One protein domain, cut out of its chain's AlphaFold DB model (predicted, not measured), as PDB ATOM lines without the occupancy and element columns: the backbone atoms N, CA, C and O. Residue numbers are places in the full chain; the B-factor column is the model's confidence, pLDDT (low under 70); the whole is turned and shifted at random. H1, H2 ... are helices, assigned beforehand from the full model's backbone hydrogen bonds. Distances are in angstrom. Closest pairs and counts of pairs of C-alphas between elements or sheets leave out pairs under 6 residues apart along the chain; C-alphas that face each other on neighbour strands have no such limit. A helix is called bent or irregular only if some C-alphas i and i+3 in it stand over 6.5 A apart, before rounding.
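What this domain is: This is residues 2 to 55 and 88 to 133 of the 133 residues of an uncharacterized protein of Trypanosoma rangeli SC58 (UniProt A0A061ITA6). Two helices, H1 and H2, make a helical hairpin shaped like a narrow V with its point at their link, and a much longer helix, H3, crosses H2 near H3's first residues and then runs far out as an arm. Residues 109 to 133, of which 109 to 132 belong to H3, stick out at one end of the long axis, and residues 2 to 13 of H1 stick out at the other. The printed part has 100 residues with three named helices, in the order H1, H2, H3, and no named strand; the class is all helix. The whole is extended, with a radius of gyration of the C-alphas of 20.2 A, and spans 76 by 37 by 15 A.

How they stand to each other: H1, residues 2 to 25, touches H2, residues 31 to 55, with its residues 18 to 25 alone, and H2 meets this touch with residues 31 to 39 alone. Their closest C-alphas are those of Ala 25 and His 32, 4.6 A apart. The two run opposite ways at a shallow tilt of 28 degrees and form a helical hairpin. H2 has a kink of 26 degrees near residue 43; it is neither bent nor irregular, but only just: C-alphas 40 and 43 are 6.1 A apart. Residues 38 to 49 of H2 touch residues 95 to 104 of H3, the helix of residues 93 to 132. The closest C-alphas of H2 and H3 are those of Ala 45 and Ala 100, at 5.0 A. H2 and H3 run opposite ways at a steep tilt of 52 degrees. H1 and H3 are apart. In H1 and H3 every O i to N i+4 pair is within hydrogen-bond range; in H2 it is 19 of 21.

Where its parts are: H1 begins at C-alpha 2, at (123.888, 212.333, 149.301), and is 34.5 A long from first to last C-alpha. H2 begins at C-alpha 31, at (127.884, 175.090, 143.126), and measures 35.6 A to C-alpha 55. H3, the longest with 40 residues, measures 58.9 A and ends at C-alpha 132, at (136.196, 147.952, 114.867).

The domain as a whole: The two C-alphas farthest apart are those of Ala 2 and Asn 133, the chain's last residue, at 75.9 A. Without the stretches that stand free, the body has 63 residues and spans 41 by 25 by 15 A. The link from H1 to H2 is tight, with 5 residues. The link from H2 to H3 runs across the cut: residues 56 to 87 are not printed, and C-alphas 55 and 88 are 11.6 A apart. The mean pLDDT of the printed part is 73.7; 30 residues are under 70, among them 2 to 10, 28 to 31 and 88 to 91.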
ATOM      1  N   ALA A   2     124.823 213.464 149.417       54.62
ATOM      2  CA  ALA A   2     123.888 212.333 149.301       54.62
ATOM      3  C   ALA A   2     124.294 211.242 148.280       54.62
ATOM      4  O   ALA A   2     124.177 210.059 148.582       54.62
ATOM      5  N   ALA A   3     124.838 211.620 147.115       50.50
ATOM      6  CA  ALA A   3     125.239 210.665 146.071       50.50
ATOM      7  C   ALA A   3     126.385 209.722 146.498       50.50
ATOM      8  O   ALA A   3     126.355 208.535 146.192       50.50
ATOM      9  N   TRP A   4     127.357 210.223 147.266       49.16
ATOM     10  CA  TRP A   4     128.487 209.427 147.767       49.16
ATOM     11  C   TRP A   4     128.053 208.422 148.836       49.16
ATOM     12  O   TRP A   4     128.527 207.290 148.859       49.16
ATOM     13  N   VAL A   5     127.106 208.822 149.688       60.44
ATOM     14  CA  VAL A   5     126.510 207.944 150.703       60.44
ATOM     15  C   VAL A   5     125.661 206.863 150.032       60.44
ATOM     16  O   VAL A   5     125.791 205.694 150.378       60.44
ATOM     17  N   ALA A   6     124.861 207.215 149.021       54.81
ATOM     18  CA  ALA A   6     124.080 206.249 148.248       54.81
ATOM     19  C   ALA A   6     124.971 205.240 147.500       54.81
ATOM     20  O   ALA A   6     124.703 204.040 147.541       54.81
ATOM     21  N   ALA A   7     126.064 205.702 146.886       59.94
ATOM     22  CA  ALA A   7     127.047 204.834 146.240       59.94
ATOM     23  C   ALA A   7     127.739 203.894 147.244       59.94
ATOM     24  O   ALA A   7     127.888 202.703 146.972       59.94
ATOM     25  N   GLY A   8     128.106 204.399 148.428       59.34
ATOM     26  CA  GLY A   8     128.697 203.590 149.498       59.34
ATOM     27  C   GLY A   8     127.745 202.523 150.043       59.34
ATOM     28  O   GLY A   8     128.141 201.374 150.223       59.34
ATOM     29  N   VAL A   9     126.471 202.871 150.241       64.75
ATOM     30  CA  VAL A   9     125.429 201.931 150.686       64.75
ATOM     31  C   VAL A   9     125.171 200.860 149.624       64.75
ATOM     32  O   VAL A   9     125.107 199.677 149.957       64.75
ATOM     33  N   MET A  10     125.098 201.241 148.345       64.94
ATOM     34  CA  MET A  10     124.967 200.296 147.231       64.94
ATOM     35  C   MET A  10     126.142 199.314 147.185       64.94
ATOM     36  O   MET A  10     125.916 198.110 147.137       64.94
ATOM     37  N   LEU A  11     127.385 199.801 147.280       70.50
ATOM     38  CA  LEU A  11     128.583 198.951 147.319       70.50
ATOM     39  C   LEU A  11     128.583 197.991 148.516       70.50
ATOM     40  O   LEU A  11     128.975 196.835 148.371       70.50
ATOM     41  N   PHE A  12     128.113 198.443 149.681       70.44
ATOM     42  CA  PHE A  12     128.026 197.613 150.881       70.44
ATOM     43  C   PHE A  12     126.989 196.491 150.742       70.44
ATOM     44  O   PHE A  12     127.318 195.326 150.962       70.44
ATOM     45  N   PHE A  13     125.759 196.807 150.322       69.75
ATOM     46  CA  PHE A  13     124.730 195.790 150.065       69.75
ATOM     47  C   PHE A  13     125.167 194.803 148.982       69.75
ATOM     48  O   PHE A  13     124.910 193.601 149.080       69.75
ATOM     49  N   PHE A  14     125.873 195.304 147.971       69.50
ATOM     50  CA  PHE A  14     126.404 194.495 146.891       69.50
ATOM     51  C   PHE A  14     127.498 193.529 147.370       69.50
ATOM     52  O   PHE A  14     127.443 192.330 147.103       69.50
ATOM     53  N   GLY A  15     128.456 194.021 148.160       72.19
ATOM     54  CA  GLY A  15     129.482 193.188 148.786       72.19
ATOM     55  C   GLY A  15     128.892 192.147 149.740       72.19
ATOM     56  O   GLY A  15     129.294 190.985 149.711       72.19
ATOM     57  N   ALA A  16     127.892 192.533 150.537       71.06
ATOM     58  CA  ALA A  16     127.226 191.642 151.482       71.06
ATOM     59  C   ALA A  16     126.444 190.519 150.781       71.06
ATOM     60  O   ALA A  16     126.526 189.361 151.187       71.06
ATOM     61  N   THR A  17     125.721 190.833 149.704       71.50
ATOM     62  CA  THR A  17     124.980 189.831 148.916       71.50
ATOM     63  C   THR A  17     125.919 188.895 148.159       71.50
ATOM     64  O   THR A  17     125.717 187.682 148.193       71.50
ATOM     65  N   ALA A  18     126.992 189.415 147.561       69.31
ATOM     66  CA  ALA A  18     128.033 188.601 146.938       69.31
ATOM     67  C   ALA A  18     128.709 187.648 147.942       69.31
ATOM     68  O   ALA A  18     128.876 186.461 147.657       69.31
ATOM     69  N   ALA A  19     129.047 188.139 149.139       71.06
ATOM     70  CA  ALA A  19     129.620 187.327 150.209       71.06
ATOM     71  C   ALA A  19     128.645 186.241 150.687       71.06
ATOM     72  O   ALA A  19     129.043 185.088 150.836       71.06
ATOM     73  N   LEU A  20     127.362 186.572 150.857       73.31
ATOM     74  CA  LEU A  20     126.326 185.608 151.234       73.31
ATOM     75  C   LEU A  20     126.179 184.497 150.183       73.31
ATOM     76  O   LEU A  20     126.157 183.318 150.531       73.31
ATOM     77  N   VAL A  21     126.140 184.853 148.895       68.56
ATOM     78  CA  VAL A  21     126.072 183.886 147.786       68.56
ATOM     79  C   VAL A  21     127.296 182.969 147.780       68.56
ATOM     80  O   VAL A  21     127.150 181.756 147.629       68.56
ATOM     81  N   MET A  22     128.492 183.515 148.016       68.75
ATOM     82  CA  MET A  22     129.723 182.730 148.141       68.75
ATOM     83  C   MET A  22     129.693 181.794 149.356       68.75
ATOM     84  O   MET A  22     130.093 180.640 149.233       68.75
ATOM     85  N   VAL A  23     129.178 182.250 150.503       70.69
ATOM     86  CA  VAL A  23     129.039 181.447 151.731       70.69
ATOM     87  C   VAL A  23     128.028 180.317 151.561       70.69
ATOM     88  O   VAL A  23     128.264 179.228 152.077       70.69
ATOM     89  N   VAL A  24     126.938 180.530 150.821       68.88
ATOM     90  CA  VAL A  24     125.942 179.487 150.519       68.88
ATOM     91  C   VAL A  24     126.495 178.486 149.503       68.88
ATOM     92  O   VAL A  24     126.385 177.275 149.693       68.88
ATOM     93  N   ALA A  25     127.155 178.967 148.448       62.19
ATOM     94  CA  ALA A  25     127.749 178.109 147.427       62.19
ATOM     95  C   ALA A  25     128.912 177.266 147.972       62.19
ATOM     96  O   ALA A  25     128.999 176.078 147.655       62.19
ATOM     97  N   SER A  26     129.710 177.860 148.867       66.19
ATOM     98  CA  SER A  26     130.023 177.333 150.201       66.19
ATOM     99  C   SER A  26     129.970 175.831 150.415       66.19
ATOM    100  O   SER A  26     130.955 175.092 150.499       66.19
ATOM    101  N   TRP A  27     128.717 175.430 150.546       70.62
ATOM    102  CA  TRP A  27     128.279 174.171 151.091       70.62
ATOM    103  C   TRP A  27     128.371 173.031 150.072       70.62
ATOM    104  O   TRP A  27     128.330 171.859 150.435       70.62
ATOM    105  N   SER A  28     128.512 173.347 148.779       64.31
ATOM    106  CA  SER A  28     128.538 172.363 147.700       64.31
ATOM    107  C   SER A  28     129.651 172.654 146.698       64.31
ATOM    108  O   SER A  28     129.641 173.646 145.967       64.31
ATOM    109  N   ARG A  29     130.605 171.720 146.594       65.38
ATOM    110  CA  ARG A  29     131.811 171.835 145.751       65.38
ATOM    111  C   ARG A  29     131.509 172.098 144.267       65.38
ATOM    112  O   ARG A  29     132.326 172.701 143.580       65.38
ATOM    113  N   ARG A  30     130.345 171.660 143.769       66.81
ATOM    114  CA  ARG A  30     129.900 171.897 142.381       66.81
ATOM    115  C   ARG A  30     129.262 173.275 142.181       66.81
ATOM    116  O   ARG A  30     129.332 173.814 141.086       66.81
ATOM    117  N   TRP A  31     128.651 173.842 143.218       66.00
ATOM    118  CA  TRP A  31     127.884 175.090 143.126       66.00
ATOM    119  C   TRP A  31     128.780 176.312 143.322       66.00
ATOM    120  O   TRP A  31     128.558 177.342 142.693       66.00
ATOM    121  N   HIS A  32     129.854 176.152 144.098       70.50
ATOM    122  CA  HIS A  32     130.940 177.122 144.260       70.50
ATOM    123  C   HIS A  32     131.450 177.729 142.957       70.50
ATOM    124  O   HIS A  32     131.650 178.936 142.878       70.50
ATOM    125  N   VAL A  33     131.659 176.905 141.927       68.56
ATOM    126  CA  VAL A  33     132.231 177.362 140.651       68.56
ATOM    127  C   VAL A  33     131.245 178.246 139.887       68.56
ATOM    128  O   VAL A  33     131.638 179.245 139.300       68.56
ATOM    129  N   HIS A  34     129.954 177.918 139.914       73.69
ATOM    130  CA  HIS A  34     128.939 178.718 139.228       73.69
ATOM    131  C   HIS A  34     128.588 179.989 140.007       73.69
ATOM    132  O   HIS A  34     128.352 181.032 139.404       73.69
ATOM    133  N   ALA A  35     128.610 179.923 141.338       69.06
ATOM    134  CA  ALA A  35     128.373 181.076 142.195       69.06
ATOM    135  C   ALA A  35     129.525 182.086 142.155       69.06
ATOM    136  O   ALA A  35     129.272 183.284 142.076       69.06
ATOM    137  N   SER A  36     130.779 181.627 142.137       70.94
ATOM    138  CA  SER A  36     131.932 182.522 141.987       70.94
ATOM    139  C   SER A  36     131.928 183.223 140.631       70.94
ATOM    140  O   SER A  36     132.184 184.424 140.559       70.94
ATOM    141  N   VAL A  37     131.542 182.513 139.566       70.94
ATOM    142  CA  VAL A  37     131.336 183.107 138.242       70.94
ATOM    143  C   VAL A  37     130.190 184.121 138.264       70.94
ATOM    144  O   VAL A  37     130.360 185.221 137.750       70.94
ATOM    145  N   ALA A  38     129.057 183.813 138.901       70.94
ATOM    146  CA  ALA A  38     127.933 184.744 139.029       70.94
ATOM    147  C   ALA A  38     128.332 186.048 139.744       70.94
ATOM    148  O   ALA A  38     127.995 187.139 139.288       70.94
ATOM    149  N   VAL A  39     129.101 185.932 140.830       71.88
ATOM    150  CA  VAL A  39     129.614 187.078 141.590       71.88
ATOM    151  C   VAL A  39     130.617 187.891 140.773       71.88
ATOM    152  O   VAL A  39     130.594 189.115 140.843       71.88
ATOM    153  N   ALA A  40     131.461 187.245 139.965       71.31
ATOM    154  CA  ALA A  40     132.434 187.926 139.109       71.31
ATOM    155  C   ALA A  40     131.804 188.601 137.874       71.31
ATOM    156  O   ALA A  40     132.306 189.623 137.409       71.31
ATOM    157  N   ILE A  41     130.698 188.062 137.348       74.06
ATOM    158  CA  ILE A  41     129.996 188.607 136.172       74.06
ATOM    159  C   ILE A  41     129.435 190.001 136.444       74.06
ATOM    160  O   ILE A  41     129.374 190.830 135.544       74.06
ATOM    161  N   LEU A  42     129.030 190.286 137.674       68.62
ATOM    162  CA  LEU A  42     128.327 191.519 137.998       68.62
ATOM    163  C   LEU A  42     129.220 192.783 138.024       68.62
ATOM    164  O   LEU A  42     128.858 193.760 137.368       68.62
ATOM    165  N   PRO A  43     130.411 192.800 138.664       72.19
ATOM    166  CA  PRO A  43     131.355 193.906 138.501       72.19
ATOM    167  C   PRO A  43     131.872 194.000 137.060       72.19
ATOM    168  O   PRO A  43     132.109 195.101 136.567       72.19
ATOM    169  N   LEU A  44     131.987 192.871 136.351       73.06
ATOM    170  CA  LEU A  44     132.326 192.870 134.929       73.06
ATOM    171  C   LEU A  44     131.234 193.553 134.091       73.06
ATOM    172  O   LEU A  44     131.552 194.359 133.222       73.06
ATOM    173  N   ALA A  45     129.959 193.288 134.377       73.44
ATOM    174  CA  ALA A  45     128.828 193.937 133.724       73.44
ATOM    175  C   ALA A  45     128.853 195.450 133.946       73.44
ATOM    176  O   ALA A  45     128.733 196.196 132.979       73.44
ATOM    177  N   ALA A  46     129.098 195.893 135.184       70.56
ATOM    178  CA  ALA A  46     129.224 197.308 135.519       70.56
ATOM    179  C   ALA A  46     130.373 197.988 134.748       70.56
ATOM    180  O   ALA A  46     130.188 199.063 134.170       70.56
ATOM    181  N   LEU A  47     131.544 197.343 134.678       74.88
ATOM    182  CA  LEU A  47     132.685 197.840 133.904       74.88
ATOM    183  C   LEU A  47     132.377 197.918 132.408       74.88
ATOM    184  O   LEU A  47     132.722 198.909 131.769       74.88
ATOM    185  N   LEU A  48     131.706 196.906 131.850       77.44
ATOM    186  CA  LEU A  48     131.308 196.910 130.446       77.44
ATOM    187  C   LEU A  48     130.298 198.016 130.160       77.44
ATOM    188  O   LEU A  48     130.502 198.766 129.214       77.44
ATOM    189  N   THR A  49     129.251 198.172 130.975       79.44
ATOM    190  CA  THR A  49     128.277 199.259 130.794       79.44
ATOM    191  C   THR A  49     128.930 200.630 130.852       79.44
ATOM    192  O   THR A  49     128.638 201.481 130.017       79.44
ATOM    193  N   LEU A  50     129.860 200.831 131.788       77.50
ATOM    194  CA  LEU A  50     130.593 202.083 131.915       77.50
ATOM    195  C   LEU A  50     131.503 202.311 130.698       77.50
ATOM    196  O   LEU A  50     131.506 203.394 130.120       77.50
ATOM    197  N   GLY A  51     132.223 201.275 130.258       76.25
ATOM    198  CA  GLY A  51     133.073 201.325 129.070       76.25
ATOM    199  C   GLY A  51     132.289 201.614 127.789       76.25
ATOM    200  O   GLY A  51     132.708 202.451 126.989       76.25
ATOM    201  N   PHE A  52     131.125 200.984 127.612       80.75
ATOM    202  CA  PHE A  52     130.225 201.250 126.490       80.75
ATOM    203  C   PHE A  52     129.675 202.670 126.531       80.75
ATOM    204  O   PHE A  52     129.675 203.334 125.499       80.75
ATOM    205  N   ALA A  53     129.260 203.163 127.699       79.31
ATOM    206  CA  ALA A  53     128.752 204.522 127.835       79.31
ATOM    207  C   ALA A  53     129.819 205.574 127.505       79.31
ATOM    208  O   ALA A  53     129.559 206.479 126.714       79.31
ATOM    209  N   ILE A  54     131.041 205.415 128.028       78.56
ATOM    210  CA  ILE A  54     132.170 206.306 127.718       78.56
ATOM    211  C   ILE A  54     132.489 206.261 126.222       78.56
ATOM    212  O   ILE A  54     132.667 207.300 125.590       78.56
ATOM    213  N   SER A  55     132.536 205.061 125.640       82.31
ATOM    214  CA  SER A  55     132.836 204.878 124.216       82.31
ATOM    215  C   SER A  55     131.759 205.503 123.328       82.31
ATOM    216  O   SER A  55     132.080 206.184 122.357       82.31
ATOM    217  N   ALA A  88     125.825 211.435 131.186       56.31
ATOM    218  CA  ALA A  88     126.442 210.439 132.068       56.31
ATOM    219  C   ALA A  88     125.465 209.899 133.140       56.31
ATOM    220  O   ALA A  88     125.586 208.751 133.558       56.31
ATOM    221  N   ASP A  89     124.442 210.684 133.501       62.06
ATOM    222  CA  ASP A  89     123.350 210.287 134.404       62.06
ATOM    223  C   ASP A  89     122.332 209.317 133.767       62.06
ATOM    224  O   ASP A  89     121.405 208.864 134.435       62.06
ATOM    225  N   ALA A  90     122.472 208.994 132.476       63.56
ATOM    226  CA  ALA A  90     121.567 208.090 131.769       63.56
ATOM    227  C   ALA A  90     121.868 206.605 132.015       63.56
ATOM    228  O   ALA A  90     121.048 205.769 131.645       63.56
ATOM    229  N   ILE A  91     123.016 206.262 132.615       65.94
ATOM    230  CA  ILE A  91     123.335 204.868 132.947       65.94
ATOM    231  C   ILE A  91     122.501 204.473 134.162       65.94
ATOM    232  O   ILE A  91     122.799 204.840 135.300       65.94
ATOM    233  N   THR A  92     121.445 203.710 133.920       75.19
ATOM    234  CA  THR A  92     120.568 203.234 134.979       75.19
ATOM    235  C   THR A  92     121.049 201.896 135.530       75.19
ATOM    236  O   THR A  92     121.749 201.122 134.874       75.19
ATOM    237  N   LEU A  93     120.624 201.570 136.754       71.75
ATOM    238  CA  LEU A  93     120.860 200.246 137.339       71.75
ATOM    239  C   LEU A  93     120.273 199.119 136.463       71.75
ATOM    240  O   LEU A  93     120.814 198.014 136.440       71.75
ATOM    241  N   LEU A  94     119.200 199.411 135.720       73.88
ATOM    242  CA  LEU A  94     118.576 198.485 134.778       73.88
ATOM    243  C   LEU A  94     119.545 198.089 133.654       73.88
ATOM    244  O   LEU A  94     119.613 196.914 133.304       73.88
ATOM    245  N   ASP A  95     120.337 199.031 133.136       75.25
ATOM    246  CA  ASP A  95     121.302 198.767 132.060       75.25
ATOM    247  C   ASP A  95     122.394 197.793 132.523       75.25
ATOM    248  O   ASP A  95     122.737 196.837 131.824       75.25
ATOM    249  N   ILE A  96     122.878 197.975 133.756       73.00
ATOM    250  CA  ILE A  96     123.856 197.082 134.396       73.00
ATOM    251  C   ILE A  96     123.265 195.679 134.576       73.00
ATOM    252  O   ILE A  96     123.929 194.681 134.289       73.00
ATOM    253  N   GLN A  97     122.007 195.590 135.015       72.56
ATOM    254  CA  GLN A  97     121.310 194.316 135.186       72.56
ATOM    255  C   GLN A  97     121.083 193.597 133.853       72.56
ATOM    256  O   GLN A  97     121.320 192.394 133.770       72.56
ATOM    257  N   LEU A  98     120.682 194.315 132.801       77.19
ATOM    258  CA  LEU A  98     120.495 193.745 131.465       77.19
ATOM    259  C   LEU A  98     121.803 193.175 130.913       77.19
ATOM    260  O   LEU A  98     121.820 192.042 130.428       77.19
ATOM    261  N   VAL A  99     122.914 193.906 131.046       76.81
ATOM    262  CA  VAL A  99     124.236 193.409 130.633       76.81
ATOM    263  C   VAL A  99     124.663 192.204 131.472       76.81
ATOM    264  O   VAL A  99     125.166 191.227 130.917       76.81
ATOM    265  N   ALA A 100     124.414 192.211 132.784       71.44
ATOM    266  CA  ALA A 100     124.706 191.068 133.647       71.44
ATOM    267  C   ALA A 100     123.917 189.814 133.234       71.44
ATOM    268  O   ALA A 100     124.496 188.731 133.133       71.44
ATOM    269  N   ILE A 101     122.621 189.954 132.930       75.62
ATOM    270  CA  ILE A 101     121.780 188.861 132.420       75.62
ATOM    271  C   ILE A 101     122.341 188.338 131.095       75.62
ATOM    272  O   ILE A 101     122.472 187.127 130.916       75.62
ATOM    273  N   LEU A 102     122.726 189.229 130.182       80.38
ATOM    274  CA  LEU A 102     123.249 188.854 128.869       80.38
ATOM    275  C   LEU A 102     124.573 188.075 128.971       80.38
ATOM    276  O   LEU A 102     124.768 187.066 128.284       80.38
ATOM    277  N   LEU A 103     125.462 188.488 129.878       78.62
ATOM    278  CA  LEU A 103     126.687 187.753 130.202       78.62
ATOM    279  C   LEU A 103     126.386 186.381 130.811       78.62
ATOM    280  O   LEU A 103     127.043 185.396 130.472       78.62
ATOM    281  N   PHE A 104     125.369 186.293 131.669       77.31
ATOM    282  CA  PHE A 104     124.955 185.035 132.283       77.31
ATOM    283  C   PHE A 104     124.404 184.043 131.249       77.31
ATOM    284  O   PHE A 104     124.783 182.871 131.238       77.31
ATOM    285  N   VAL A 105     123.569 184.523 130.323       77.69
ATOM    286  CA  VAL A 105     123.059 183.731 129.190       77.69
ATOM    287  C   VAL A 105     124.207 183.266 128.291       77.69
ATOM    288  O   VAL A 105     124.234 182.110 127.864       77.69
ATOM    289  N   SER A 106     125.194 184.130 128.048       83.81
ATOM    290  CA  SER A 106     126.385 183.793 127.257       83.81
ATOM    291  C   SER A 106     127.219 182.695 127.925       83.81
ATOM    292  O   SER A 106     127.617 181.725 127.275       83.81
ATOM    293  N   TYR A 107     127.425 182.792 129.240       80.75
ATOM    294  CA  TYR A 107     128.110 181.770 130.030       80.75
ATOM    295  C   TYR A 107     127.373 180.421 129.998       80.75
ATOM    296  O   TYR A 107     127.989 179.385 129.723       80.75
ATOM    297  N   ALA A 108     126.052 180.426 130.204       77.50
ATOM    298  CA  ALA A 108     125.225 179.223 130.131       77.50
ATOM    299  C   ALA A 108     125.279 178.572 128.738       77.50
ATOM    300  O   ALA A 108     125.447 177.358 128.620       77.50
ATOM    301  N   SER A 109     125.223 179.381 127.678       81.50
ATOM    302  CA  SER A 109     125.324 178.908 126.291       81.50
ATOM    303  C   SER A 109     126.672 178.240 126.013       81.50
ATOM    304  O   SER A 109     126.728 177.184 125.383       81.50
ATOM    305  N   MET A 110     127.768 178.806 126.528       84.12
ATOM    306  CA  MET A 110     129.105 178.231 126.371       84.12
ATOM    307  C   MET A 110     129.252 176.888 127.103       84.12
ATOM    308  O   MET A 110     129.862 175.959 126.570       84.12
ATOM    309  N   LEU A 111     128.679 176.765 128.303       82.19
ATOM    310  CA  LEU A 111     128.613 175.502 129.044       82.19
ATOM    311  C   LEU A 111     127.838 174.435 128.268       82.19
ATOM    312  O   LEU A 111     128.339 173.327 128.081       82.19
ATOM    313  N   LEU A 112     126.647 174.778 127.771       84.19
ATOM    314  CA  LEU A 112     125.830 173.873 126.961       84.19
ATOM    315  C   LEU A 112     126.574 173.418 125.705       84.19
ATOM    316  O   LEU A 112     126.602 172.225 125.410       84.19
ATOM    317  N   LEU A 113     127.242 174.338 125.006       88.06
ATOM    318  CA  LEU A 113     128.032 174.007 123.823       88.06
ATOM    319  C   LEU A 113     129.168 173.031 124.152       88.06
ATOM    320  O   LEU A 113     129.369 172.062 123.422       88.06
ATOM    321  N   ARG A 114     129.888 173.240 125.263       88.06
ATOM    322  CA  ARG A 114     130.932 172.307 125.717       88.06
ATOM    323  C   ARG A 114     130.361 170.919 125.990       88.06
ATOM    324  O   ARG A 114     130.901 169.941 125.484       88.06
ATOM    325  N   HIS A 115     129.236 170.834 126.699       88.62
ATOM    326  CA  HIS A 115     128.574 169.557 126.959       88.62
ATOM    327  C   HIS A 115     128.127 168.856 125.671       88.62
ATOM    328  O   HIS A 115     128.353 167.657 125.521       88.62
ATOM    329  N   LEU A 116     127.555 169.589 124.714       87.69
ATOM    330  CA  LEU A 116     127.174 169.037 123.412       87.69
ATOM    331  C   LEU A 116     128.388 168.517 122.633       87.69
ATOM    332  O   LEU A 116     128.332 167.430 122.055       87.69
ATOM    333  N   VAL A 117     129.500 169.256 122.645       92.25
ATOM    334  CA  VAL A 117     130.754 168.824 122.017       92.25
ATOM    335  C   VAL A 117     131.266 167.542 122.668       92.25
ATOM    336  O   VAL A 117     131.603 166.601 121.947       92.25
ATOM    337  N   ASP A 118     131.273 167.453 123.994       90.75
ATOM    338  CA  ASP A 118     131.740 166.264 124.708       90.75
ATOM    339  C   ASP A 118     130.850 165.046 124.441       90.75
ATOM    340  O   ASP A 118     131.359 163.974 124.108       90.75
ATOM    341  N   ILE A 119     129.525 165.217 124.461       90.25
ATOM    342  CA  ILE A 119     128.571 164.165 124.083       90.25
ATOM    343  C   ILE A 119     128.826 163.719 122.639       90.25
ATOM    344  O   ILE A 119     128.936 162.525 122.370       90.25
ATOM    345  N   SER A 120     129.007 164.657 121.704       90.44
ATOM    346  CA  SER A 120     129.286 164.326 120.302       90.44
ATOM    347  C   SER A 120     130.592 163.538 120.133       90.44
ATOM    348  O   SER A 120     130.662 162.610 119.324       90.44
ATOM    349  N   ARG A 121     131.630 163.865 120.917       90.56
ATOM    350  CA  ARG A 121     132.913 163.149 120.929       90.56
ATOM    351  C   ARG A 121     132.740 161.738 121.478       90.56
ATOM    352  O   ARG A 121     133.226 160.795 120.855       90.56
ATOM    353  N   LEU A 122     132.008 161.578 122.579       89.00
ATOM    354  CA  LEU A 122     131.703 160.270 123.165       89.00
ATOM    355  C   LEU A 122     130.896 159.393 122.203       89.00
ATOM    356  O   LEU A 122     131.240 158.226 122.017       89.00
ATOM    357  N   LEU A 123     129.897 159.957 121.519       88.44
ATOM    358  CA  LEU A 123     129.120 159.251 120.499       88.44
ATOM    359  C   LEU A 123     129.990 158.830 119.306       88.44
ATOM    360  O   LEU A 123     129.883 157.698 118.840       88.44
ATOM    361  N   LYS A 124     130.907 159.691 118.839       89.12
ATOM    362  CA  LYS A 124     131.870 159.334 117.779       89.12
ATOM    363  C   LYS A 124     132.793 158.188 118.200       89.12
ATOM    364  O   LYS A 124     133.031 157.280 117.405       89.12
ATOM    365  N   VAL A 125     133.299 158.210 119.434       87.69
ATOM    366  CA  VAL A 125     134.154 157.142 119.980       87.69
ATOM    367  C   VAL A 125     133.369 155.840 120.159       87.69
ATOM    368  O   VAL A 125     133.877 154.777 119.811       87.69
ATOM    369  N   SER A 126     132.135 155.911 120.663       82.69
ATOM    370  CA  SER A 126     131.236 154.757 120.788       82.69
ATOM    371  C   SER A 126     130.959 154.129 119.421       82.69
ATOM    372  O   SER A 126     131.156 152.928 119.250       82.69
ATOM    373  N   ARG A 127     130.640 154.948 118.408       83.38
ATOM    374  CA  ARG A 127     130.442 154.478 117.034       83.38
ATOM    375  C   ARG A 127     131.697 153.808 116.478       83.38
ATOM    376  O   ARG A 127     131.585 152.729 115.919       83.38
ATOM    377  N   ARG A 128     132.892 154.382 116.661       81.88
ATOM    378  CA  ARG A 128     134.144 153.738 116.211       81.88
ATOM    379  C   ARG A 128     134.370 152.361 116.837       81.88
ATOM    380  O   ARG A 128     134.786 151.461 116.123       81.88
ATOM    381  N   ARG A 129     134.069 152.179 118.129       78.19
ATOM    382  CA  ARG A 129     134.210 150.868 118.791       78.19
ATOM    383  C   ARG A 129     133.282 149.800 118.216       78.19
ATOM    384  O   ARG A 129     133.685 148.651 118.153       78.19
ATOM    385  N   ILE A 130     132.080 150.175 117.781       76.44
ATOM    386  CA  ILE A 130     131.110 149.235 117.194       76.44
ATOM    387  C   ILE A 130     131.563 148.730 115.815       76.44
ATOM    388  O   ILE A 130     131.277 147.595 115.483       76.44
ATOM    389  N   TYR A 131     132.256 149.553 115.021       71.06
ATOM    390  CA  TYR A 131     132.715 149.172 113.673       71.06
ATOM    391  C   TYR A 131     134.114 148.528 113.643       71.06
ATOM    392  O   TYR A 131     134.536 148.062 112.590       71.06
ATOM    393  N   MET A 132     134.866 148.577 114.749       60.53
ATOM    394  CA  MET A 132     136.196 147.952 114.867       60.53
ATOM    395  C   MET A 132     136.156 146.574 115.550       60.53
ATOM    396  O   MET A 132     137.195 145.918 115.604       60.53
ATOM    397  N   ASN A 133     134.989 146.163 116.053       52.53
ATOM    398  CA  ASN A 133     134.677 144.796 116.478       52.53
ATOM    399  C   ASN A 133     133.854 144.103 115.390       52.53
ATOM    400  O   ASN A 133     133.946 142.860 115.316       52.53
TER     401      ASN A 133